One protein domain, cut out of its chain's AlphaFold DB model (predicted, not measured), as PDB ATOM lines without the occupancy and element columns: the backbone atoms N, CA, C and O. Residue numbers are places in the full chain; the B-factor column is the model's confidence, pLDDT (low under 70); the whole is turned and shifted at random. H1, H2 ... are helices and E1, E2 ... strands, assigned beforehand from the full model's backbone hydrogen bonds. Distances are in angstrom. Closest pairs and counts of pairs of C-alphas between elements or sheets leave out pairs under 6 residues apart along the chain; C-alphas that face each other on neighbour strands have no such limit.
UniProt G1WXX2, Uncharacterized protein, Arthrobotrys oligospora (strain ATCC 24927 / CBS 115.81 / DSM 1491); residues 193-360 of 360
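What this domain is: This is residues 193 to 360 of the 360 residues of an uncharacterized protein of Arthrobotrys oligospora (strain ATCC 24927 / CBS 115.81 / DSM 1491) (UniProt G1WXX2). Picture a twisted five-stranded sheet as a wall, with helix H3 slantwise over one face and the shorter H2 on that same side, toward the E1 edge. After E5 the chain passes to H4 at the opposite side of the wall, then the long stretch 311 to 331 loops back past the E5 edge; beyond one end of the sheet, residues 351 to 360 stick out as an arm that includes most of H6. The printed part has 168 residues, with six named helices and five named strands in the order E1 H1 H2 E2 H3 E3 E4 E5 H4 H5 H6; the sheet's order is E1 E2 E3 E4 E5, mixed. The class is mixed, helices and strands, though under half of the residues are in named elements. The whole is compact, with a radius of gyration of the C-alphas of 17.3 A, yet elongated, spanning 63 by 35 by 27 A.

Where its parts are: Find C-alpha 193 at (184.900, 131.686, 210.368); E1 runs from there through residues 193 to 198, 16.1 A. H1 is residues 199 to 202 and H2 residues 208 to 214, 10.8 A. E2, residues 222 to 226, covers 13.7 A. Look next at C-alpha 244, at (169.603, 148.442, 207.536), where H3 begins; it runs to residue 256 over 18.1 A. E3 is residues 264 to 269, 16.9 A, and E4 residues 281 to 288, 23.5 A. E5 is residues 297 to 300, 10.0 A. H4, residues 306 to 310, and H5, residues 332 to 335, are short. H6, residues 345 to 357, covers 19.3 A and ends at C-alpha 357, at (162.050, 158.752, 175.113).

How they stand to each other: Start at the edge strand E1, which is parallel to E2 at 10 degrees, with N 196 and O 224 within hydrogen-bond range at 2.7 A. E2 is parallel to E3 at 15 degrees; look at N 225 and O 266, 2.9 A. E3 and E4 are an antiparallel hairpin at 161 degrees, with N 267 and O 283 at 2.8 A. E4 and the edge strand E5 are another, at 155 degrees, with N 288 and O 297 at 2.8 A. E3 E4 E5 form a meander, each strand the antiparallel neighbour of the one before. E1, H1 H2, E2 and E2, H3, E3 are strand-helix-strand units, parallel neighbour strands with helices between, each with a right-handed crossover. H3 is on the sheet at a height of 8.9 A, over E4, slantwise at 54 degrees on the local plane; its closest C-alpha to E5 is that of Asn 248, 7.0 A from Ile 298. With residues 250 to 254, H3 only just touches H2, with 3 pairs of C-alphas within 8 A, the closest Leu 254 and Glu 212 at 7.2 A, at a steep tilt of 41 degrees, the same way. H1 stands at the sheet's level, with the C-alphas of Tyr 202 and Arg 269 closest to E3 at 4.4 A. H4 only grazes the sheet, with residues 306 to 308. H5 and H6 are not on the sheet and are apart from each other. Every O i to N i+4 pair is within hydrogen-bond range in H3 and H4, against 8 of 9 in H6 and 1 of 3 in H2, where 2 of 4 O i to N i+3 pairs are; H1 and H5 are too short for an O i to N i+4 pair.

The domain as a whole: The C-alphas farthest apart are those of Lys 292 and Arg 360, 63.3 A. The printed part has no cut and ends at residue 360, the chain's last. Residues 351 to 360 stand free; without them the body spans 52 by 34 by 28 A. The long links are E2 to H3, E3 to E4 and H4 to H5. The mean pLDDT of the printed part is 73.0; look for low values, among them at residues 231 to 239, 308 to 336 and 344 to 360, with a mean of 51 in H6.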
ATOM      1  N   SER A 193     184.894 130.750 211.492       96.00
ATOM      2  CA  SER A 193     184.900 131.686 210.368       96.00
ATOM      3  C   SER A 193     184.447 131.003 209.081       96.00
ATOM      4  O   SER A 193     185.076 130.046 208.629       96.00
ATOM      5  N   CYS A 194     183.382 131.519 208.470       92.88
ATOM      6  CA  CYS A 194     182.836 131.032 207.210       92.88
ATOM      7  C   CYS A 194     182.736 132.180 206.201       92.88
ATOM      8  O   CYS A 194     182.103 133.200 206.463       92.88
ATOM      9  N   LYS A 195     183.355 132.006 205.032       91.25
ATOM     10  CA  LYS A 195     183.274 132.945 203.912       91.25
ATOM     11  C   LYS A 195     182.630 132.263 202.718       91.25
ATOM     12  O   LYS A 195     183.219 131.349 202.142       91.25
ATOM     13  N   PHE A 196     181.451 132.721 202.329       84.88
ATOM     14  CA  PHE A 196     180.626 132.140 201.285       84.88
ATOM     15  C   PHE A 196     180.526 133.082 200.086       84.88
ATOM     16  O   PHE A 196     179.666 133.949 199.992       84.88
ATOM     17  N   TRP A 197     181.455 132.909 199.153       81.25
ATOM     18  CA  TRP A 197     181.598 133.730 197.967       81.25
ATOM     19  C   TRP A 197     180.893 133.116 196.763       81.25
ATOM     20  O   TRP A 197     181.512 132.436 195.942       81.25
ATOM     21  N   ILE A 198     179.588 133.351 196.644       76.44
ATOM     22  CA  ILE A 198     178.806 132.861 195.507       76.44
ATOM     23  C   ILE A 198     178.609 133.967 194.482       76.44
ATOM     24  O   ILE A 198     177.732 134.817 194.616       76.44
ATOM     25  N   LEU A 199     179.368 133.895 193.395       70.00
ATOM     26  CA  LEU A 199     179.348 134.913 192.348       70.00
ATOM     27  C   LEU A 199     177.970 135.068 191.693       70.00
ATOM     28  O   LEU A 199     177.555 136.179 191.380       70.00
ATOM     29  N   SER A 200     177.234 133.967 191.518       67.94
ATOM     30  CA  SER A 200     175.871 134.004 190.972       67.94
ATOM     31  C   SER A 200     174.847 134.622 191.928       67.94
ATOM     32  O   SER A 200     173.833 135.134 191.463       67.94
ATOM     33  N   ALA A 201     175.115 134.621 193.236       73.19
ATOM     34  CA  ALA A 201     174.220 135.164 194.248       73.19
ATOM     35  C   ALA A 201     174.504 136.636 194.545       73.19
ATOM     36  O   ALA A 201     173.644 137.307 195.087       73.19
ATOM     37  N   TYR A 202     175.660 137.190 194.177       75.06
ATOM     38  CA  TYR A 202     175.941 138.600 194.461       75.06
ATOM     39  C   TYR A 202     175.043 139.567 193.688       75.06
ATOM     40  O   TYR A 202     174.692 140.620 194.213       75.06
ATOM     41  N   SER A 203     174.608 139.206 192.477       70.38
ATOM     42  CA  SER A 203     173.644 140.022 191.727       70.38
ATOM     43  C   SER A 203     172.246 139.977 192.334       70.38
ATOM     44  O   SER A 203     171.571 140.998 192.356       70.38
ATOM     45  N   ARG A 204     171.792 138.824 192.841       71.50
ATOM     46  CA  ARG A 204     170.386 138.635 193.242       71.50
ATOM     47  C   ARG A 204     170.138 138.525 194.739       71.50
ATOM     48  O   ARG A 204     169.020 138.740 195.169       71.50
ATOM     49  N   GLY A 205     171.166 138.229 195.511       75.81
ATOM     50  CA  GLY A 205     171.074 137.762 196.884       75.81
ATOM     51  C   GLY A 205     170.606 136.308 197.016       75.81
ATOM     52  O   GLY A 205     170.264 135.665 196.022       75.81
ATOM     53  N   LEU A 206     170.589 135.802 198.253       77.00
ATOM     54  CA  LEU A 206     169.986 134.509 198.626       77.00
ATOM     55  C   LEU A 206     168.717 134.721 199.459       77.00
ATOM     56  O   LEU A 206     168.592 135.721 200.166       77.00
ATOM     57  N   LEU A 207     167.791 133.769 199.424       77.38
ATOM     58  CA  LEU A 207     166.592 133.774 200.263       77.38
ATOM     59  C   LEU A 207     166.940 133.475 201.729       77.38
ATOM     60  O   LEU A 207     167.826 132.673 202.005       77.38
ATOM     61  N   THR A 208     166.175 134.028 202.678       77.38
ATOM     62  CA  THR A 208     166.372 133.810 204.130       77.38
ATOM     63  C   THR A 208     166.506 132.331 204.504       77.38
ATOM     64  O   THR A 208     167.454 131.955 205.185       77.38
ATOM     65  N   ARG A 209     165.633 131.473 203.960       77.44
ATOM     66  CA  ARG A 209     165.654 130.014 204.175       77.44
ATOM     67  C   ARG A 209     166.954 129.322 203.748       77.44
ATOM     68  O   ARG A 209     167.244 128.225 204.195       77.44
ATOM     69  N   GLU A 210     167.718 129.916 202.832       78.69
ATOM     70  CA  GLU A 210     169.005 129.356 202.402       78.69
ATOM     71  C   GLU A 210     170.104 129.624 203.433       78.69
ATOM     72  O   GLU A 210     171.078 128.877 203.489       78.69
ATOM     73  N   TYR A 211     169.933 130.648 204.275       80.12
ATOM     74  CA  TYR A 211     170.837 130.933 205.384       80.12
ATOM     75  C   TYR A 211     170.541 130.098 206.632       80.12
ATOM     76  O   TYR A 211     171.431 129.881 207.449       80.12
ATOM     77  N   GLU A 212     169.323 129.576 206.771       80.12
ATOM     78  CA  GLU A 212     168.983 128.643 207.854       80.12
ATOM     79  C   GLU A 212     169.853 127.374 207.802       80.12
ATOM     80  O   GLU A 212     170.118 126.758 208.830       80.12
ATOM     81  N   GLU A 213     170.403 127.029 206.636       81.06
ATOM     82  CA  GLU A 213     171.349 125.917 206.485       81.06
ATOM     83  C   GLU A 213     172.669 126.128 207.248       81.06
ATOM     84  O   GLU A 213     173.396 125.165 207.480       81.06
ATOM     85  N   PHE A 214     172.999 127.364 207.646       78.69
ATOM     86  CA  PHE A 214     174.181 127.651 208.464       78.69
ATOM     87  C   PHE A 214     173.956 127.368 209.953       78.69
ATOM     88  O   PHE A 214     174.937 127.218 210.677       78.69
ATOM     89  N   THR A 215     172.704 127.252 210.413       79.56
ATOM     90  CA  THR A 215     172.342 127.128 211.841       79.56
ATOM     91  C   THR A 215     173.046 126.007 212.617       79.56
ATOM     92  O   THR A 215     173.309 126.208 213.803       79.56
ATOM     93  N   PRO A 216     173.475 124.874 212.013       83.69
ATOM     94  CA  PRO A 216     174.296 123.893 212.728       83.69
ATOM     95  C   PRO A 216     175.676 124.414 213.194       83.69
ATOM     96  O   PRO A 216     176.278 123.837 214.106       83.69
ATOM     97  N   MET A 217     176.194 125.503 212.608       88.06
ATOM     98  CA  MET A 217     177.495 126.110 212.934       88.06
ATOM     99  C   MET A 217     177.425 127.041 214.163       88.06
ATOM    100  O   MET A 217     177.800 128.208 214.103       88.06
ATOM    101  N   HIS A 218     176.978 126.536 215.309       89.00
ATOM    102  CA  HIS A 218     176.777 127.303 216.552       89.00
ATOM    103  C   HIS A 218     178.006 128.085 217.081       89.00
ATOM    104  O   HIS A 218     177.853 129.036 217.850       89.00
ATOM    105  N   LYS A 219     179.234 127.713 216.683       93.69
ATOM    106  CA  LYS A 219     180.486 128.413 217.054       93.69
ATOM    107  C   LYS A 219     180.889 129.529 216.094       93.69
ATOM    108  O   LYS A 219     181.950 130.128 216.267       93.69
ATOM    109  N   LEU A 220     180.076 129.797 215.077       94.31
ATOM    110  CA  LEU A 220     180.407 130.752 214.038       94.31
ATOM    111  C   LEU A 220     180.456 132.174 214.605       94.31
ATOM    112  O   LEU A 220     179.451 132.691 215.081       94.31
ATOM    113  N   LYS A 221     181.630 132.803 214.514       95.62
ATOM    114  CA  LYS A 221     181.893 134.182 214.951       95.62
ATOM    115  C   LYS A 221     181.963 135.153 213.782       95.62
ATOM    116  O   LYS A 221     181.513 136.286 213.894       95.62
ATOM    117  N   VAL A 222     182.536 134.719 212.660       95.25
ATOM    118  CA  VAL A 222     182.740 135.555 211.472       95.25
ATOM    119  C   VAL A 222     182.024 134.931 210.283       95.25
ATOM    120  O   VAL A 222     182.374 133.823 209.869       95.25
ATOM    121  N   LEU A 223     181.069 135.658 209.709       93.12
ATOM    122  CA  LEU A 223     180.306 135.224 208.541       93.12
ATOM    123  C   LEU A 223     180.424 136.247 207.412       93.12
ATOM    124  O   LEU A 223     180.129 137.419 207.585       93.12
ATOM    125  N   GLU A 224     180.820 135.803 206.230       92.38
ATOM    126  CA  GLU A 224     180.872 136.647 205.039       92.38
ATOM    127  C   GLU A 224     180.017 136.007 203.952       92.38
ATOM    128  O   GLU A 224     180.284 134.874 203.553       92.38
ATOM    129  N   ILE A 225     178.960 136.691 203.523       89.38
ATOM    130  CA  ILE A 225     177.869 136.108 202.735       89.38
ATOM    131  C   ILE A 225     177.364 137.059 201.651       89.38
ATOM    132  O   ILE A 225     177.552 138.273 201.752       89.38
ATOM    133  N   PRO A 226     176.675 136.537 200.618       87.31
ATOM    134  CA  PRO A 226     175.894 137.376 199.723       87.31
ATOM    135  C   PRO A 226     174.841 138.184 200.497       87.31
ATOM    136  O   PRO A 226     174.446 137.828 201.605       87.31
ATOM    137  N   TRP A 227     174.351 139.266 199.905       86.69
ATOM    138  CA  TRP A 227     173.230 140.024 200.463       86.69
ATOM    139  C   TRP A 227     171.950 139.166 200.498       86.69
ATOM    140  O   TRP A 227     171.729 138.362 199.589       86.69
ATOM    141  N   PRO A 228     171.073 139.294 201.504       85.62
ATOM    142  CA  PRO A 228     169.772 138.626 201.483       85.62
ATOM    143  C   PRO A 228     168.829 139.216 200.415       85.62
ATOM    144  O   PRO A 228     168.887 140.403 200.097       85.62
ATOM    145  N   ARG A 229     167.949 138.383 199.852       78.06
ATOM    146  CA  ARG A 229     166.939 138.755 198.848       78.06
ATOM    147  C   ARG A 229     165.531 138.657 199.420       78.06
ATOM    148  O   ARG A 229     165.227 137.729 200.173       78.06
ATOM    149  N   HIS A 230     164.637 139.544 198.978       75.44
ATOM    150  CA  HIS A 230     163.212 139.380 199.241       75.44
ATOM    151  C   HIS A 230     162.627 138.153 198.503       75.44
ATOM    152  O   HIS A 230     163.010 137.854 197.365       75.44
ATOM    153  N   PRO A 231     161.657 137.443 199.112       65.81
ATOM    154  CA  PRO A 231     161.090 136.223 198.535       65.81
ATOM    155  C   PRO A 231     160.395 136.408 197.180       65.81
ATOM    156  O   PRO A 231     160.336 135.463 196.401       65.81
ATOM    157  N   ILE A 232     159.876 137.607 196.899       61.69
ATOM    158  CA  ILE A 232     158.932 137.869 195.797       61.69
ATOM    159  C   ILE A 232     159.642 138.315 194.497       61.69
ATOM    160  O   ILE A 232     159.024 138.393 193.441       61.69
ATOM    161  N   GLU A 233     160.953 138.569 194.522       58.88
ATOM    162  CA  GLU A 233     161.637 139.264 193.420       58.88
ATOM    163  C   GLU A 233     162.470 138.331 192.541       58.88
ATOM    164  O   GLU A 233     163.605 138.001 192.862       58.88
ATOM    165  N   GLU A 234     161.929 137.895 191.406       53.19
ATOM    166  CA  GLU A 234     162.582 136.887 190.552       53.19
ATOM    167  C   GLU A 234     163.559 137.459 189.502       53.19
ATOM    168  O   GLU A 234     164.397 136.719 188.974       53.19
ATOM    169  N   MET A 235     163.501 138.766 189.208       55.09
ATOM    170  CA  MET A 235     164.270 139.404 188.129       55.09
ATOM    171  C   MET A 235     165.209 140.509 188.621       55.09
ATOM    172  O   MET A 235     164.834 141.319 189.457       55.09
ATOM    173  N   ALA A 236     166.414 140.581 188.037       56.25
ATOM    174  CA  ALA A 236     167.498 141.487 188.444       56.25
ATOM    175  C   ALA A 236     167.131 142.986 188.461       56.25
ATOM    176  O   ALA A 236     167.683 143.725 189.263       56.25
ATOM    177  N   SER A 237     166.195 143.434 187.617       53.66
ATOM    178  CA  SER A 237     165.743 144.834 187.544       53.66
ATOM    179  C   SER A 237     164.756 145.264 188.621       53.66
ATOM    180  O   SER A 237     164.417 146.438 188.685       53.66
ATOM    181  N   THR A 238     164.223 144.326 189.398       56.81
ATOM    182  CA  THR A 238     163.209 144.599 190.424       56.81
ATOM    183  C   THR A 238     163.687 144.157 191.799       56.81
ATOM    184  O   THR A 238     162.859 143.948 192.676       56.81
ATOM    185  N   ILE A 239     164.995 143.924 191.967       64.00
ATOM    186  CA  ILE A 239     165.552 143.442 193.230       64.00
ATOM    187  C   ILE A 239     165.684 144.622 194.176       64.00
ATOM    188  O   ILE A 239     166.637 145.394 194.085       64.00
ATOM    189  N   LYS A 240     164.735 144.734 195.095       73.06
ATOM    190  CA  LYS A 240     164.853 145.567 196.274       73.06
ATOM    191  C   LYS A 240     165.873 144.924 197.206       73.06
ATOM    192  O   LYS A 240     165.868 143.712 197.454       73.06
ATOM    193  N   ARG A 241     166.790 145.729 197.723       77.31
ATOM    194  CA  ARG A 241     167.743 145.264 198.726       77.31
ATOM    195  C   ARG A 241     167.173 145.495 200.111       77.31
ATOM    196  O   ARG A 241     166.406 146.423 200.346       77.31
ATOM    197  N   PHE A 242     167.600 144.647 201.041       81.38
ATOM    198  CA  PHE A 242     167.303 144.861 202.449       81.38
ATOM    199  C   PHE A 242     167.966 146.163 202.895       81.38
ATOM    200  O   PHE A 242     169.184 146.316 202.753       81.38
ATOM    201  N   ASN A 243     167.180 147.066 203.473       81.00
ATOM    202  CA  ASN A 243     167.710 148.224 204.185       81.00
ATOM    203  C   ASN A 243     168.320 147.802 205.538       81.00
ATOM    204  O   ASN A 243     168.191 146.658 205.975       81.00
ATOM    205  N   GLN A 244     168.958 148.735 206.250       84.25
ATOM    206  CA  GLN A 244     169.603 148.442 207.536       84.25
ATOM    207  C   GLN A 244     168.644 147.867 208.593       84.25
ATOM    208  O   GLN A 244     169.044 146.994 209.361       84.25
ATOM    209  N   LYS A 245     167.376 148.300 208.637       84.44
ATOM    210  CA  LYS A 245     166.384 147.746 209.580       84.44
ATOM    211  C   LYS A 245     166.069 146.287 209.251       84.44
ATOM    212  O   LYS A 245     165.996 145.455 210.154       84.44
ATOM    213  N   GLU A 246     165.920 145.972 207.968       87.81
ATOM    214  CA  GLU A 246     165.689 144.608 207.485       87.81
ATOM    215  C   GLU A 246     166.919 143.719 207.704       87.81
ATOM    216  O   GLU A 246     166.768 142.582 208.148       87.81
ATOM    217  N   LEU A 247     168.132 144.240 207.488       89.56
ATOM    218  CA  LEU A 247     169.379 143.542 207.811       89.56
ATOM    219  C   LEU A 247     169.530 143.304 209.318       89.56
ATOM    220  O   LEU A 247     169.862 142.195 209.722       89.56
ATOM    221  N   ASN A 248     169.231 144.296 210.161       89.81
ATOM    222  CA  ASN A 248     169.247 144.140 211.618       89.81
ATOM    223  C   ASN A 248     168.289 143.037 212.072       89.81
ATOM    224  O   ASN A 248     168.658 142.205 212.903       89.81
ATOM    225  N   LYS A 249     167.072 143.008 211.514       90.31
ATOM    226  CA  LYS A 249     166.117 141.929 211.773       90.31
ATOM    227  C   LYS A 249     166.674 140.582 211.308       90.31
ATOM    228  O   LYS A 249     166.687 139.644 212.089       90.31
ATOM    229  N   PHE A 250     167.195 140.510 210.085       91.44
ATOM    230  CA  PHE A 250     167.782 139.291 209.530       91.44
ATOM    231  C   PHE A 250     168.920 138.734 210.401       91.44
ATOM    232  O   PHE A 250     168.952 137.541 210.681       91.44
ATOM    233  N   ILE A 251     169.824 139.587 210.887       92.19
ATOM    234  CA  ILE A 251     170.922 139.184 211.779       92.19
ATOM    235  C   ILE A 251     170.377 138.623 213.097       92.19
ATOM    236  O   ILE A 251     170.862 137.602 213.580       92.19
ATOM    237  N   ARG A 252     169.354 139.265 213.672       91.25
ATOM    238  CA  ARG A 252     168.682 138.773 214.884       91.25
ATOM    239  C   ARG A 252     168.011 137.427 214.648       91.25
ATOM    240  O   ARG A 252     168.165 136.537 215.477       91.25
ATOM    241  N   ASP A 253     167.354 137.254 213.505       91.31
ATOM    242  CA  ASP A 253     166.739 135.986 213.117       91.31
ATOM    243  C   ASP A 253     167.801 134.873 212.989       91.31
ATOM    244  O   ASP A 253     167.593 133.778 213.506       91.31
ATOM    245  N   LEU A 254     168.977 135.157 212.410       90.75
ATOM    246  CA  LEU A 254     170.098 134.205 212.363       90.75
ATOM    247  C   LEU A 254     170.615 133.822 213.756       90.75
ATOM    248  O   LEU A 254     170.856 132.642 214.018       90.75
ATOM    249  N   MET A 255     170.786 134.803 214.649       90.94
ATOM    250  CA  MET A 255     171.217 134.542 216.027       90.94
ATOM    251  C   MET A 255     170.201 133.664 216.762       90.94
ATOM    252  O   MET A 255     170.583 132.651 217.341       90.94
ATOM    253  N   ASN A 256     168.911 134.000 216.663       89.44
ATOM    254  CA  ASN A 256     167.817 133.243 217.274       89.44
ATOM    255  C   ASN A 256     167.684 131.823 216.704       89.44
ATOM    256  O   ASN A 256     167.199 130.926 217.389       89.44
ATOM    257  N   ALA A 257     168.115 131.608 215.460       87.56
ATOM    258  CA  ALA A 257     168.107 130.302 214.812       87.56
ATOM    259  C   ALA A 257     169.302 129.405 215.202       87.56
ATOM    260  O   ALA A 257     169.385 128.274 214.728       87.56
ATOM    261  N   GLY A 258     170.219 129.875 216.058       87.38
ATOM    262  CA  GLY A 258     171.333 129.081 216.595       87.38
ATOM    263  C   GLY A 258     172.729 129.629 216.293       87.38
ATOM    264  O   GLY A 258     173.720 129.039 216.724       87.38
ATOM    265  N   LEU A 259     172.843 130.768 215.599       90.50
ATOM    266  CA  LEU A 259     174.122 131.448 215.351       90.50
ATOM    267  C   LEU A 259     174.433 132.506 216.424       90.50
ATOM    268  O   LEU A 259     174.831 133.635 216.135       90.50
ATOM    269  N   GLU A 260     174.239 132.139 217.689       90.06
ATOM    270  CA  GLU A 260     174.351 133.036 218.847       90.06
ATOM    271  C   GLU A 260     175.765 133.602 219.044       90.06
ATOM    272  O   GLU A 260     175.914 134.683 219.610       90.06
ATOM    273  N   SER A 261     176.793 132.902 218.552       92.94
ATOM    274  CA  SER A 261     178.204 133.294 218.678       92.94
ATOM    275  C   SER A 261     178.660 134.338 217.653       92.94
ATOM    276  O   SER A 261     179.826 134.727 217.686       92.94
ATOM    277  N   LEU A 262     177.794 134.788 216.734       93.75
ATOM    278  CA  LEU A 262     178.189 135.721 215.675       93.75
ATOM    279  C   LEU A 262     178.713 137.037 216.259       93.75
ATOM    280  O   LEU A 262     178.039 137.684 217.055       93.75
ATOM    281  N   GLU A 263     179.898 137.454 215.838       94.94
ATOM    282  CA  GLU A 263     180.559 138.695 216.254       94.94
ATOM    283  C   GLU A 263     180.667 139.677 215.087       94.94
ATOM    284  O   GLU A 263     180.502 140.877 215.283       94.94
ATOM    285  N   ASN A 264     180.930 139.184 213.872       94.81
ATOM    286  CA  ASN A 264     181.105 140.015 212.683       94.81
ATOM    287  C   ASN A 264     180.411 139.394 211.473       94.81
ATOM    288  O   ASN A 264     180.548 138.189 211.220       94.81
ATOM    289  N   ILE A 265     179.710 140.227 210.706       93.88
ATOM    290  CA  ILE A 265     179.078 139.815 209.454       93.88
ATOM    291  C   ILE A 265     179.463 140.787 208.344       93.88
ATOM    292  O   ILE A 265     179.361 142.001 208.503       93.88
ATOM    293  N   THR A 266     179.869 140.243 207.203       92.44
ATOM    294  CA  THR A 266     180.149 141.003 205.986       92.44
ATOM    295  C   THR A 266     179.161 140.580 204.905       92.44
ATOM    296  O   THR A 266     179.165 139.431 204.459       92.44
ATOM    297  N   PHE A 267     178.321 141.513 204.469       90.81
ATOM    298  CA  PHE A 267     177.422 141.333 203.337       90.81
ATOM    299  C   PHE A 267     178.098 141.792 202.053       90.81
ATOM    300  O   PHE A 267     178.719 142.853 202.017       90.81
ATOM    301  N   ILE A 268     177.941 141.005 200.993       87.75
ATOM    302  CA  ILE A 268     178.527 141.272 199.680       87.75
ATOM    303  C   ILE A 268     177.420 141.295 198.631       87.75
ATOM    304  O   ILE A 268     176.609 140.368 198.541       87.75
ATOM    305  N   ARG A 269     177.410 142.320 197.784       85.38
ATOM    306  CA  ARG A 269     176.543 142.367 196.601       85.38
ATOM    307  C   ARG A 269     177.272 142.905 195.387       85.38
ATOM    308  O   ARG A 269     178.283 143.588 195.498       85.38
ATOM    309  N   MET A 270     176.718 142.603 194.224       83.19
ATOM    310  CA  MET A 270     177.079 143.238 192.969       83.19
ATOM    311  C   MET A 270     175.982 144.254 192.617       83.19
ATOM    312  O   MET A 270     174.805 143.867 192.626       83.19
ATOM    313  N   PRO A 271     176.343 145.511 192.307       78.69
ATOM    314  CA  PRO A 271     175.397 146.499 191.803       78.69
ATOM    315  C   PRO A 271     174.675 145.996 190.552       78.69
ATOM    316  O   PRO A 271     175.243 145.241 189.759       78.69
ATOM    317  N   ILE A 272     173.435 146.439 190.336       74.88
ATOM    318  CA  ILE A 272     172.619 146.013 189.180       74.88
ATOM    319  C   ILE A 272     173.277 146.432 187.853       74.88
ATOM    320  O   ILE A 272     173.230 145.702 186.855       74.88
ATOM    321  N   TRP A 273     173.928 147.595 187.844       76.31
ATOM    322  CA  TRP A 273     174.623 148.124 186.676       76.31
ATOM    323  C   TRP A 273     175.961 147.441 186.389       76.31
ATOM    324  O   TRP A 273     176.425 147.534 185.258       76.31
ATOM    325  N   ALA A 274     176.582 146.746 187.342       76.75
ATOM    326  CA  ALA A 274     177.949 146.250 187.191       76.75
ATOM    327  C   ALA A 274     178.051 145.034 186.252       76.75
ATOM    328  O   ALA A 274     177.306 144.057 186.377       76.75
ATOM    329  N   ALA A 275     179.002 145.074 185.309       69.12
ATOM    330  CA  ALA A 275     179.369 143.923 184.475       69.12
ATOM    331  C   ALA A 275     180.409 143.009 185.131       69.12
ATOM    332  O   ALA A 275     180.429 141.804 184.859       69.12
ATOM    333  N   LEU A 276     181.291 143.591 185.945       68.44
ATOM    334  CA  LEU A 276     182.485 142.944 186.473       68.44
ATOM    335  C   LEU A 276     182.474 142.849 188.004       68.44
ATOM    336  O   LEU A 276     181.672 143.468 188.697       68.44
ATOM    337  N   TRP A 277     183.360 142.002 188.532       68.00
ATOM    338  CA  TRP A 277     183.442 141.679 189.964       68.00
ATOM    339  C   TRP A 277     184.271 142.660 190.785       68.00
ATOM    340  O   TRP A 277     184.249 142.604 192.011       68.00
ATOM    341  N   ASP A 278     185.046 143.520 190.143       70.88
ATOM    342  CA  ASP A 278     185.752 144.595 190.829       70.88
ATOM    343  C   ASP A 278     184.793 145.671 191.357       70.88
ATOM    344  O   ASP A 278     185.145 146.416 192.264       70.88
ATOM    345  N   GLU A 279     183.541 145.662 190.908       75.88
ATOM    346  CA  GLU A 279     182.483 146.561 191.372       75.88
ATOM    347  C   GLU A 279     181.675 146.007 192.562       75.88
ATOM    348  O   GLU A 279     180.635 146.558 192.918       75.88
ATOM    349  N   LEU A 280     182.112 144.906 193.193       83.88
ATOM    350  CA  LEU A 280     181.429 144.367 194.375       83.88
ATOM    351  C   LEU A 280     181.389 145.397 195.509       83.88
ATOM    352  O   LEU A 280     182.405 146.004 195.843       83.88
ATOM    353  N   ILE A 281     180.227 145.526 196.142       84.31
ATOM    354  CA  ILE A 281     180.013 146.341 197.336       84.31
ATOM    355  C   ILE A 281     179.998 145.431 198.558       84.31
ATOM    356  O   ILE A 281     179.335 144.389 198.570       84.31
ATOM    357  N   PHE A 282     180.690 145.870 199.600       86.19
ATOM    358  CA  PHE A 282     180.743 145.235 200.903       86.19
ATOM    359  C   PHE A 282     180.087 146.143 201.936       86.19
ATOM    360  O   PHE A 282     180.252 147.364 201.890       86.19
ATOM    361  N   ARG A 283     179.377 145.538 202.885       86.94
ATOM    362  CA  ARG A 283     178.860 146.212 204.078       86.94
ATOM    363  C   ARG A 283     179.111 145.329 205.290       86.94
ATOM    364  O   ARG A 283     178.693 144.172 205.308       86.94
ATOM    365  N   GLU A 284     179.808 145.863 206.283       89.19
ATOM    366  CA  GLU A 284     180.211 145.121 207.478       89.19
ATOM    367  C   GLU A 284     179.408 145.565 208.698       89.19
ATOM    368  O   GLU A 284     179.098 146.748 208.855       89.19
ATOM    369  N   CYS A 285     179.118 144.621 209.590       90.62
ATOM    370  CA  CYS A 285     178.605 144.916 210.915       90.62
ATOM    371  C   CYS A 285     179.315 144.111 212.005       90.62
ATOM    372  O   CYS A 285     179.837 143.015 211.766       90.62
ATOM    373  N   ARG A 286     179.305 144.674 213.214       91.94
ATOM    374  CA  ARG A 286     179.806 144.062 214.446       91.94
ATOM    375  C   ARG A 286     178.663 143.926 215.440       91.94
ATOM    376  O   ARG A 286     177.915 144.875 215.665       91.94
ATOM    377  N   ILE A 287     178.567 142.766 216.072       92.56
ATOM    378  CA  ILE A 287     177.572 142.467 217.099       92.56
ATOM    379  C   ILE A 287     178.250 142.570 218.464       92.56
ATOM    380  O   ILE A 287     179.139 141.781 218.782       92.56
ATOM    381  N   ASP A 288     177.828 143.544 219.265       88.88
ATOM    382  CA  ASP A 288     178.318 143.755 220.624       88.88
ATOM    383  C   ASP A 288     177.309 143.238 221.662       88.88
ATOM    384  O   ASP A 288     176.109 143.515 221.597       88.88
ATOM    385  N   ARG A 289     177.828 142.474 222.628       85.81
ATOM    386  CA  ARG A 289     177.093 141.862 223.750       85.81
ATOM    387  C   ARG A 289     177.692 142.247 225.107       85.81
ATOM    388  O   ARG A 289     177.503 141.535 226.090       85.81
ATOM    389  N   SER A 290     178.475 143.324 225.152       80.25
ATOM    390  CA  SER A 290     179.116 143.833 226.367       80.25
ATOM    391  C   SER A 290     178.113 144.111 227.498       80.25
ATOM    392  O   SER A 290     178.415 143.862 228.665       80.25
ATOM    393  N   ASP A 291     176.900 144.541 227.147       78.06
ATOM    394  CA  ASP A 291     175.784 144.757 228.067       78.06
ATOM    395  C   ASP A 291     174.898 143.501 228.172       78.06
ATOM    396  O   ASP A 291     174.077 143.225 227.300       78.06
ATOM    397  N   LYS A 292     175.069 142.727 229.253       68.81
ATOM    398  CA  LYS A 292     174.349 141.458 229.481       68.81
ATOM    399  C   LYS A 292     172.853 141.629 229.760       68.81
ATOM    400  O   LYS A 292     172.131 140.634 229.743       68.81
ATOM    401  N   GLU A 293     172.398 142.845 230.056       68.88
ATOM    402  CA  GLU A 293     171.002 143.129 230.410       68.88
ATOM    403  C   GLU A 293     170.175 143.628 229.216       68.88
ATOM    404  O   GLU A 293     168.959 143.792 229.331       68.88
ATOM    405  N   ARG A 294     170.809 143.855 228.058       73.12
ATOM    406  CA  ARG A 294     170.154 144.362 226.845       73.12
ATOM    407  C   ARG A 294     170.307 143.406 225.671       73.12
ATOM    408  O   ARG A 294     171.184 142.548 225.634       73.12
ATOM    409  N   GLU A 295     169.430 143.573 224.684       80.88
ATOM    410  CA  GLU A 295     169.581 142.883 223.407       80.88
ATOM    411  C   GLU A 295     170.921 143.247 222.740       80.88
ATOM    412  O   GLU A 295     171.369 144.392 222.875       80.88
ATOM    413  N   PRO A 296     171.536 142.323 221.971       86.00
ATOM    414  CA  PRO A 296     172.779 142.597 221.259       86.00
ATOM    415  C   PRO A 296     172.678 143.858 220.397       86.00
ATOM    416  O   PRO A 296     171.721 144.039 219.628       86.00
ATOM    417  N   ARG A 297     173.688 144.720 220.509       88.31
ATOM    418  CA  ARG A 297     173.817 145.934 219.697       88.31
ATOM    419  C   ARG A 297     174.503 145.580 218.384       88.31
ATOM    420  O   ARG A 297     175.497 144.858 218.383       88.31
ATOM    421  N   ILE A 298     173.969 146.067 217.266       89.81
ATOM    422  CA  ILE A 298     174.532 145.831 215.932       89.81
ATOM    423  C   ILE A 298     175.058 147.157 215.419       89.81
ATOM    424  O   ILE A 298     174.280 148.069 215.149       89.81
ATOM    425  N   TRP A 299     176.370 147.226 215.265       86.56
ATOM    426  CA  TRP A 299     177.054 148.397 214.758       86.56
ATOM    427  C   TRP A 299     177.412 148.217 213.293       86.56
ATOM    428  O   TRP A 299     177.843 147.129 212.906       86.56
ATOM    429  N   TRP A 300     177.301 149.274 212.494       84.69
ATOM    430  CA  TRP A 300     177.529 149.209 211.052       84.69
ATOM    431  C   TRP A 300     178.743 150.024 210.630       84.69
ATOM    432  O   TRP A 300     179.018 151.076 211.195       84.69
ATOM    433  N   LYS A 301     179.447 149.530 209.610       81.75
ATOM    434  CA  LYS A 301     180.365 150.342 208.812       81.75
ATOM    435  C   LYS A 301     179.673 150.851 207.557       81.75
ATOM    436  O   LYS A 301     178.766 150.197 207.025       81.75
ATOM    437  N   SER A 302     180.183 151.961 207.035       76.94
ATOM    438  CA  SER A 302     179.843 152.457 205.704       76.94
ATOM    439  C   SER A 302     180.127 151.404 204.630       76.94
ATOM    440  O   SER A 302     181.063 150.603 204.730       76.94
ATOM    441  N   SER A 303     179.295 151.397 203.587       79.94
ATOM    442  CA  SER A 303     179.487 150.491 202.453       79.94
ATOM    443  C   SER A 303     180.691 150.929 201.619       79.94
ATOM    444  O   SER A 303     180.918 152.122 201.434       79.94
ATOM    445  N   TYR A 304     181.438 149.977 201.065       77.69
ATOM    446  CA  TYR A 304     182.616 150.271 200.245       77.69
ATOM    447  C   TYR A 304     182.718 149.337 199.037       77.69
ATOM    448  O   TYR A 304     182.238 148.200 199.072       77.69
ATOM    449  N   ARG A 305     183.362 149.799 197.958       76.44
ATOM    450  CA  ARG A 305     183.583 149.001 196.741       76.44
ATOM    451  C   ARG A 305     184.917 148.260 196.789       76.44
ATOM    452  O   ARG A 305     185.916 148.760 197.304       76.44
ATOM    453  N   TYR A 306     184.952 147.074 196.189       75.38
ATOM    454  CA  TYR A 306     186.160 146.260 196.063       75.38
ATOM    455  C   TYR A 306     187.277 146.985 195.303       75.38
ATOM    456  O   TYR A 306     188.440 146.925 195.714       75.38
ATOM    457  N   HIS A 307     186.920 147.661 194.206       70.19
ATOM    458  CA  HIS A 307     187.830 148.450 193.377       70.19
ATOM    459  C   HIS A 307     188.525 149.553 194.188       70.19
ATOM    460  O   HIS A 307     189.744 149.713 194.100       70.19
ATOM    461  N   ASP A 308     187.769 150.275 195.019       66.69
ATOM    462  CA  ASP A 308     188.292 151.390 195.813       66.69
ATOM    463  C   ASP A 308     189.373 150.921 196.802       66.69
ATOM    464  O   ASP A 308     190.411 151.568 196.937       66.69
ATOM    465  N   ILE A 309     189.210 149.738 197.399       63.97
ATOM    466  CA  ILE A 309     190.212 149.186 198.323       63.97
ATOM    467  C   ILE A 309     191.443 148.651 197.591       63.97
ATOM    468  O   ILE A 309     192.572 148.929 197.994       63.97
ATOM    469  N   ASN A 310     191.252 147.850 196.537       55.78
ATOM    470  CA  ASN A 310     192.359 147.080 195.954       55.78
ATOM    471  C   ASN A 310     193.161 147.837 194.890       55.78
ATOM    472  O   ASN A 310     194.319 147.494 194.668       55.78
ATOM    473  N   ILE A 311     192.563 148.820 194.209       54.41
ATOM    474  CA  ILE A 311     193.218 149.539 193.103       54.41
ATOM    475  C   ILE A 311     193.609 150.957 193.522       54.41
ATOM    476  O   ILE A 311     194.677 151.433 193.136       54.41
ATOM    477  N   ARG A 312     192.793 151.625 194.347       51.03
ATOM    478  CA  ARG A 312     193.082 152.995 194.804       51.03
ATOM    479  C   ARG A 312     193.860 153.052 196.121       51.03
ATOM    480  O   ARG A 312     194.147 154.150 196.588       51.03
ATOM    481  N   ASN A 313     194.218 151.897 196.706       49.38
ATOM    482  CA  ASN A 313     194.821 151.784 198.043       49.38
ATOM    483  C   ASN A 313     194.050 152.579 199.112       49.38
ATOM    484  O   ASN A 313     194.631 152.999 200.118       49.38
ATOM    485  N   LEU A 314     192.747 152.806 198.907       47.59
ATOM    486  CA  LEU A 314     191.923 153.428 199.926       47.59
ATOM    487  C   LEU A 314     191.816 152.412 201.053       47.59
ATOM    488  O   LEU A 314     191.369 151.280 200.867       47.59
ATOM    489  N   THR A 315     192.299 152.800 202.227       46.00
ATOM    490  CA  THR A 315     192.035 152.010 203.424       46.00
ATOM    491  C   THR A 315     190.519 152.077 203.607       46.00
ATOM    492  O   THR A 315     190.006 153.198 203.578       46.00
ATOM    493  N   PRO A 316     189.792 150.941 203.707       50.72
ATOM    494  CA  PRO A 316     188.381 150.989 204.071       50.72
ATOM    495  C   PRO A 316     188.316 151.872 205.298       50.72
ATOM    496  O   PRO A 316     189.100 151.645 206.227       50.72
ATOM    497  N   ASP A 317     187.509 152.923 205.208       47.62
ATOM    498  CA  ASP A 317     187.513 153.998 206.179       47.62
ATOM    499  C   ASP A 317     187.503 153.362 207.575       47.62
ATOM    500  O   ASP A 317     186.667 152.509 207.885       47.62
ATOM    501  N   GLN A 318     188.542 153.647 208.367       43.56
ATOM    502  CA  GLN A 318     188.623 153.152 209.745       43.56
ATOM    503  C   GLN A 318     187.640 153.908 210.648       43.56
ATOM    504  O   GLN A 318     187.691 153.742 211.867       43.56
ATOM    505  N   THR A 319     186.774 154.737 210.051       43.81
ATOM    506  CA  THR A 319     185.661 155.402 210.701       43.81
ATOM    507  C   THR A 319     184.818 154.394 211.456       43.81
ATOM    508  O   THR A 319     184.622 153.234 211.074       43.81
ATOM    509  N   GLU A 320     184.487 154.846 212.652       55.06
ATOM    510  CA  GLU A 320     184.020 154.048 213.752       55.06
ATOM    511  C   GLU A 320     182.703 153.368 213.381       55.06
ATOM    512  O   GLU A 320     181.909 153.823 212.567       55.06
ATOM    513  N   PHE A 321     182.515 152.184 213.937       56.06
ATOM    514  CA  PHE A 321     181.234 151.511 213.906       56.06
ATOM    515  C   PHE A 321     180.191 152.440 214.546       56.06
ATOM    516  O   PHE A 321     180.280 152.663 215.751       56.06
ATOM    517  N   ASP A 322     179.226 152.939 213.773       57.62
ATOM    518  CA  ASP A 322     178.255 153.937 214.244       57.62
ATOM    519  C   ASP A 322     176.900 153.298 214.610       57.62
ATOM    520  O   ASP A 322     176.458 152.314 213.998       57.62
ATOM    521  N   GLU A 323     176.264 153.831 215.665       52.56
ATOM    522  CA  GLU A 323     174.984 153.345 216.218       52.56
ATOM    523  C   GLU A 323     173.759 154.004 215.549       52.56
ATOM    524  O   GLU A 323     172.688 153.393 215.534       52.56
ATOM    525  N   GLU A 324     173.892 155.215 214.980       54.88
ATOM    526  CA  GLU A 324     172.751 156.044 214.550       54.88
ATOM    527  C   GLU A 324     172.914 156.779 213.202       54.88
ATOM    528  O   GLU A 324     174.007 157.170 212.806       54.88
ATOM    529  N   ASP A 325     171.739 156.984 212.583       47.38
ATOM    530  CA  ASP A 325     171.353 157.742 211.378       47.38
ATOM    531  C   ASP A 325     171.845 157.273 209.993       47.38
ATOM    532  O   ASP A 325     172.997 156.944 209.777       47.38
ATOM    533  N   ALA A 326     171.035 157.245 208.929       44.62
ATOM    534  CA  ALA A 326     169.599 157.425 208.730       44.62
ATOM    535  C   ALA A 326     169.306 156.958 207.294       44.62
ATOM    536  O   ALA A 326     170.009 157.372 206.387       44.62
ATOM    537  N   ASN A 327     168.276 156.136 207.058       45.50
ATOM    538  CA  ASN A 327     167.731 155.831 205.717       45.50
ATOM    539  C   ASN A 327     168.690 155.360 204.604       45.50
ATOM    540  O   ASN A 327     168.210 155.124 203.501       45.50
ATOM    541  N   ASP A 328     169.972 155.140 204.886       49.03
ATOM    542  CA  ASP A 328     170.968 154.672 203.928       49.03
ATOM    543  C   ASP A 328     170.776 153.158 203.717       49.03
ATOM    544  O   ASP A 328     171.491 152.266 204.215       49.03
ATOM    545  N   SER A 329     169.686 152.841 203.012       49.31
ATOM    546  CA  SER A 329     169.722 151.754 202.054       49.31
ATOM    547  C   SER A 329     170.986 152.008 201.264       49.31
ATOM    548  O   SER A 329     171.016 152.967 200.515       49.31
ATOM    549  N   GLY A 330     172.019 151.175 201.380       50.19
ATOM    550  CA  GLY A 330     173.214 151.373 200.553       50.19
ATOM    551  C   GLY A 330     172.924 151.311 199.037       50.19
ATOM    552  O   GLY A 330     173.862 151.182 198.258       50.19
ATOM    553  N   ASP A 331     171.656 151.260 198.629       52.59
ATOM    554  CA  ASP A 331     171.092 151.378 197.289       52.59
ATOM    555  C   ASP A 331     171.599 152.616 196.544       52.59
ATOM    556  O   ASP A 331     171.704 152.559 195.326       52.59
ATOM    557  N   ASP A 332     172.053 153.666 197.234       58.62
ATOM    558  CA  ASP A 332     172.681 154.836 196.604       58.62
ATOM    559  C   ASP A 332     173.841 154.435 195.667       58.62
ATOM    560  O   ASP A 332     174.044 155.007 194.594       58.62
ATOM    561  N   LEU A 333     174.601 153.399 196.050       60.69
ATOM    562  CA  LEU A 333     175.690 152.852 195.236       60.69
ATOM    563  C   LEU A 333     175.200 151.921 194.111       60.69
ATOM    564  O   LEU A 333     175.966 151.656 193.176       60.69
ATOM    565  N   ASP A 334     173.965 151.425 194.203       65.38
ATOM    566  CA  ASP A 334     173.294 150.597 193.197       65.38
ATOM    567  C   ASP A 334     172.564 151.457 192.140       65.38
ATOM    568  O   ASP A 334     172.376 150.980 191.019       65.38
ATOM    569  N   ASP A 335     172.208 152.708 192.452       66.44
ATOM    570  CA  ASP A 335     171.395 153.574 191.584       66.44
ATOM    571  C   ASP A 335     172.177 154.188 190.416       66.44
ATOM    572  O   ASP A 335     171.662 154.279 189.295       66.44
ATOM    573  N   PHE A 336     173.436 154.583 190.645       69.19
ATOM    574  CA  PHE A 336     174.241 155.260 189.626       69.19
ATOM    575  C   PHE A 336     175.634 154.637 189.457       69.19
ATOM    576  O   PHE A 336     176.443 154.646 190.395       69.19
ATOM    577  N   PRO A 337     175.969 154.136 188.250       72.69
ATOM    578  CA  PRO A 337     177.335 153.739 187.955       72.69
ATOM    579  C   PRO A 337     178.264 154.967 187.964       72.69
ATOM    580  O   PRO A 337     177.874 156.031 187.477       72.69
ATOM    581  N   PRO A 338     179.505 154.847 188.465       73.25
ATOM    582  CA  PRO A 338     180.518 155.885 188.288       73.25
ATOM    583  C   PRO A 338     180.856 156.063 186.796       73.25
ATOM    584  O   PRO A 338     180.688 155.137 186.005       73.25
ATOM    585  N   GLU A 339     181.389 157.227 186.407       68.94
ATOM    586  CA  GLU A 339     181.608 157.605 184.992       68.94
ATOM    587  C   GLU A 339     182.426 156.591 184.166       68.94
ATOM    588  O   GLU A 339     182.252 156.517 182.953       68.94
ATOM    589  N   ASN A 340     183.269 155.782 184.815       68.69
ATOM    590  CA  ASN A 340     184.140 154.793 184.173       68.69
ATOM    591  C   ASN A 340     183.792 153.332 184.514       68.69
ATOM    592  O   ASN A 340     184.610 152.448 184.263       68.69
ATOM    593  N   ALA A 341     182.623 153.061 185.104       69.88
ATOM    594  CA  ALA A 341     182.221 151.688 185.411       69.88
ATOM    595  C   ALA A 341     181.967 150.867 184.142       69.88
ATOM    596  O   ALA A 341     181.320 151.323 183.194       69.88
ATOM    597  N   GLU A 342     182.389 149.603 184.165       70.81
ATOM    598  CA  GLU A 342     181.978 148.639 183.150       70.81
ATOM    599  C   GLU A 342     180.528 148.196 183.388       70.81
ATOM    600  O   GLU A 342     180.205 147.510 184.363       70.81
ATOM    601  N   LEU A 343     179.636 148.590 182.474       73.44
ATOM    602  CA  LEU A 343     178.197 148.374 182.605       73.44
ATOM    603  C   LEU A 343     177.756 147.015 182.065       73.44
ATOM    604  O   LEU A 343     178.151 146.582 180.978       73.44
ATOM    605  N   SER A 344     176.858 146.357 182.793       67.31
ATOM    606  CA  SER A 344     176.220 145.127 182.348       67.31
ATOM    607  C   SER A 344     175.405 145.388 181.078       67.31
ATOM    608  O   SER A 344     174.774 146.435 180.909       67.31
ATOM    609  N   ARG A 345     175.359 144.404 180.170       62.75
ATOM    610  CA  ARG A 345     174.557 144.512 178.933       62.75
ATOM    611  C   ARG A 345     173.093 144.848 179.226       62.75
ATOM    612  O   ARG A 345     172.456 145.562 178.463       62.75
ATOM    613  N   PHE A 346     172.575 144.341 180.341       60.53
ATOM    614  CA  PHE A 346     171.210 144.576 180.788       60.53
ATOM    615  C   PHE A 346     170.945 146.057 181.111       60.53
ATOM    616  O   PHE A 346     169.957 146.621 180.641       60.53
ATOM    617  N   TRP A 347     171.864 146.706 181.830       61.16
ATOM    618  CA  TRP A 347     171.763 148.124 182.182       61.16
ATOM    619  C   TRP A 347     171.797 149.043 180.957       61.16
ATOM    620  O   TRP A 347     171.012 149.988 180.842       61.16
ATOM    621  N   VAL A 348     172.668 148.726 179.995       61.66
ATOM    622  CA  VAL A 348     172.780 149.464 178.727       61.66
ATOM    623  C   VAL A 348     171.465 149.415 177.939       61.66
ATOM    624  O   VAL A 348     171.036 150.428 177.389       61.66
ATOM    625  N   HIS A 349     170.775 148.268 177.923       59.28
ATOM    626  CA  HIS A 349     169.481 148.138 177.246       59.28
ATOM    627  C   HIS A 349     168.350 148.913 177.942       59.28
ATOM    628  O   HIS A 349     167.546 149.544 177.254       59.28
ATOM    629  N   GLN A 350     168.289 148.916 179.280       58.16
ATOM    630  CA  GLN A 350     167.263 149.667 180.019       58.16
ATOM    631  C   GLN A 350     167.424 151.188 179.869       58.16
ATOM    632  O   GLN A 350     166.458 151.894 179.575       58.16
ATOM    633  N   THR A 351     168.648 151.700 180.006       57.16
ATOM    634  CA  THR A 351     168.931 153.146 179.919       57.16
ATOM    635  C   THR A 351     168.940 153.673 178.478       57.16
ATOM    636  O   THR A 351     168.552 154.820 178.236       57.16
ATOM    637  N   GLY A 352     169.288 152.831 177.496       52.25
ATOM    638  CA  GLY A 352     169.203 153.157 176.069       52.25
ATOM    639  C   GLY A 352     167.772 153.427 175.586       52.25
ATOM    640  O   GLY A 352     167.559 154.320 174.765       52.25
ATOM    641  N   HIS A 353     166.773 152.735 176.149       42.25
ATOM    642  CA  HIS A 353     165.359 153.021 175.879       42.25
ATOM    643  C   HIS A 353     164.861 154.306 176.561       42.25
ATOM    644  O   HIS A 353     164.009 154.995 176.001       42.25
ATOM    645  N   HIS A 354     165.412 154.677 177.721       38.38
ATOM    646  CA  HIS A 354     165.061 155.927 178.408       38.38
ATOM    647  C   HIS A 354     165.630 157.173 177.711       38.38
ATOM    648  O   HIS A 354     164.917 158.165 177.558       38.38
ATOM    649  N   ARG A 355     166.858 157.111 177.171       35.44
ATOM    650  CA  ARG A 355     167.408 158.204 176.341       35.44
ATOM    651  C   ARG A 355     166.625 158.429 175.041       35.44
ATOM    652  O   ARG A 355     166.523 159.566 174.595       35.44
ATOM    653  N   ALA A 356     166.033 157.386 174.458       34.78
ATOM    654  CA  ALA A 356     165.217 157.514 173.246       34.78
ATOM    655  C   ALA A 356     163.836 158.162 173.490       34.78
ATOM    656  O   ALA A 356     163.233 158.672 172.547       34.78
ATOM    657  N   LEU A 357     163.337 158.155 174.732       35.12
ATOM    658  CA  LEU A 357     162.050 158.752 175.113       35.12
ATOM    659  C   LEU A 357     162.167 160.211 175.577       35.12
ATOM    660  O   LEU A 357     161.186 160.936 175.502       35.12
ATOM    661  N   LEU A 358     163.353 160.660 175.995       34.22
ATOM    662  CA  LEU A 358     163.615 162.060 176.370       34.22
ATOM    663  C   LEU A 358     163.959 162.968 175.173       34.22
ATOM    664  O   LEU A 358     164.097 164.176 175.334       34.22
ATOM    665  N   HIS A 359     164.078 162.394 173.973       38.44
ATOM    666  CA  HIS A 359     164.304 163.112 172.714       38.44
ATOM    667  C   HIS A 359     163.112 163.012 171.741       38.44
ATOM    668  O   HIS A 359     163.298 163.145 170.529       38.44
ATOM    669  N   ARG A 360     161.896 162.772 172.250       35.78
ATOM    670  CA  ARG A 360     160.653 162.870 171.474       35.78
ATOM    671  C   ARG A 360     159.714 163.919 172.036       35.78
ATOM    672  O   ARG A 360     159.526 163.918 173.269       35.78
TER     673      ARG A 360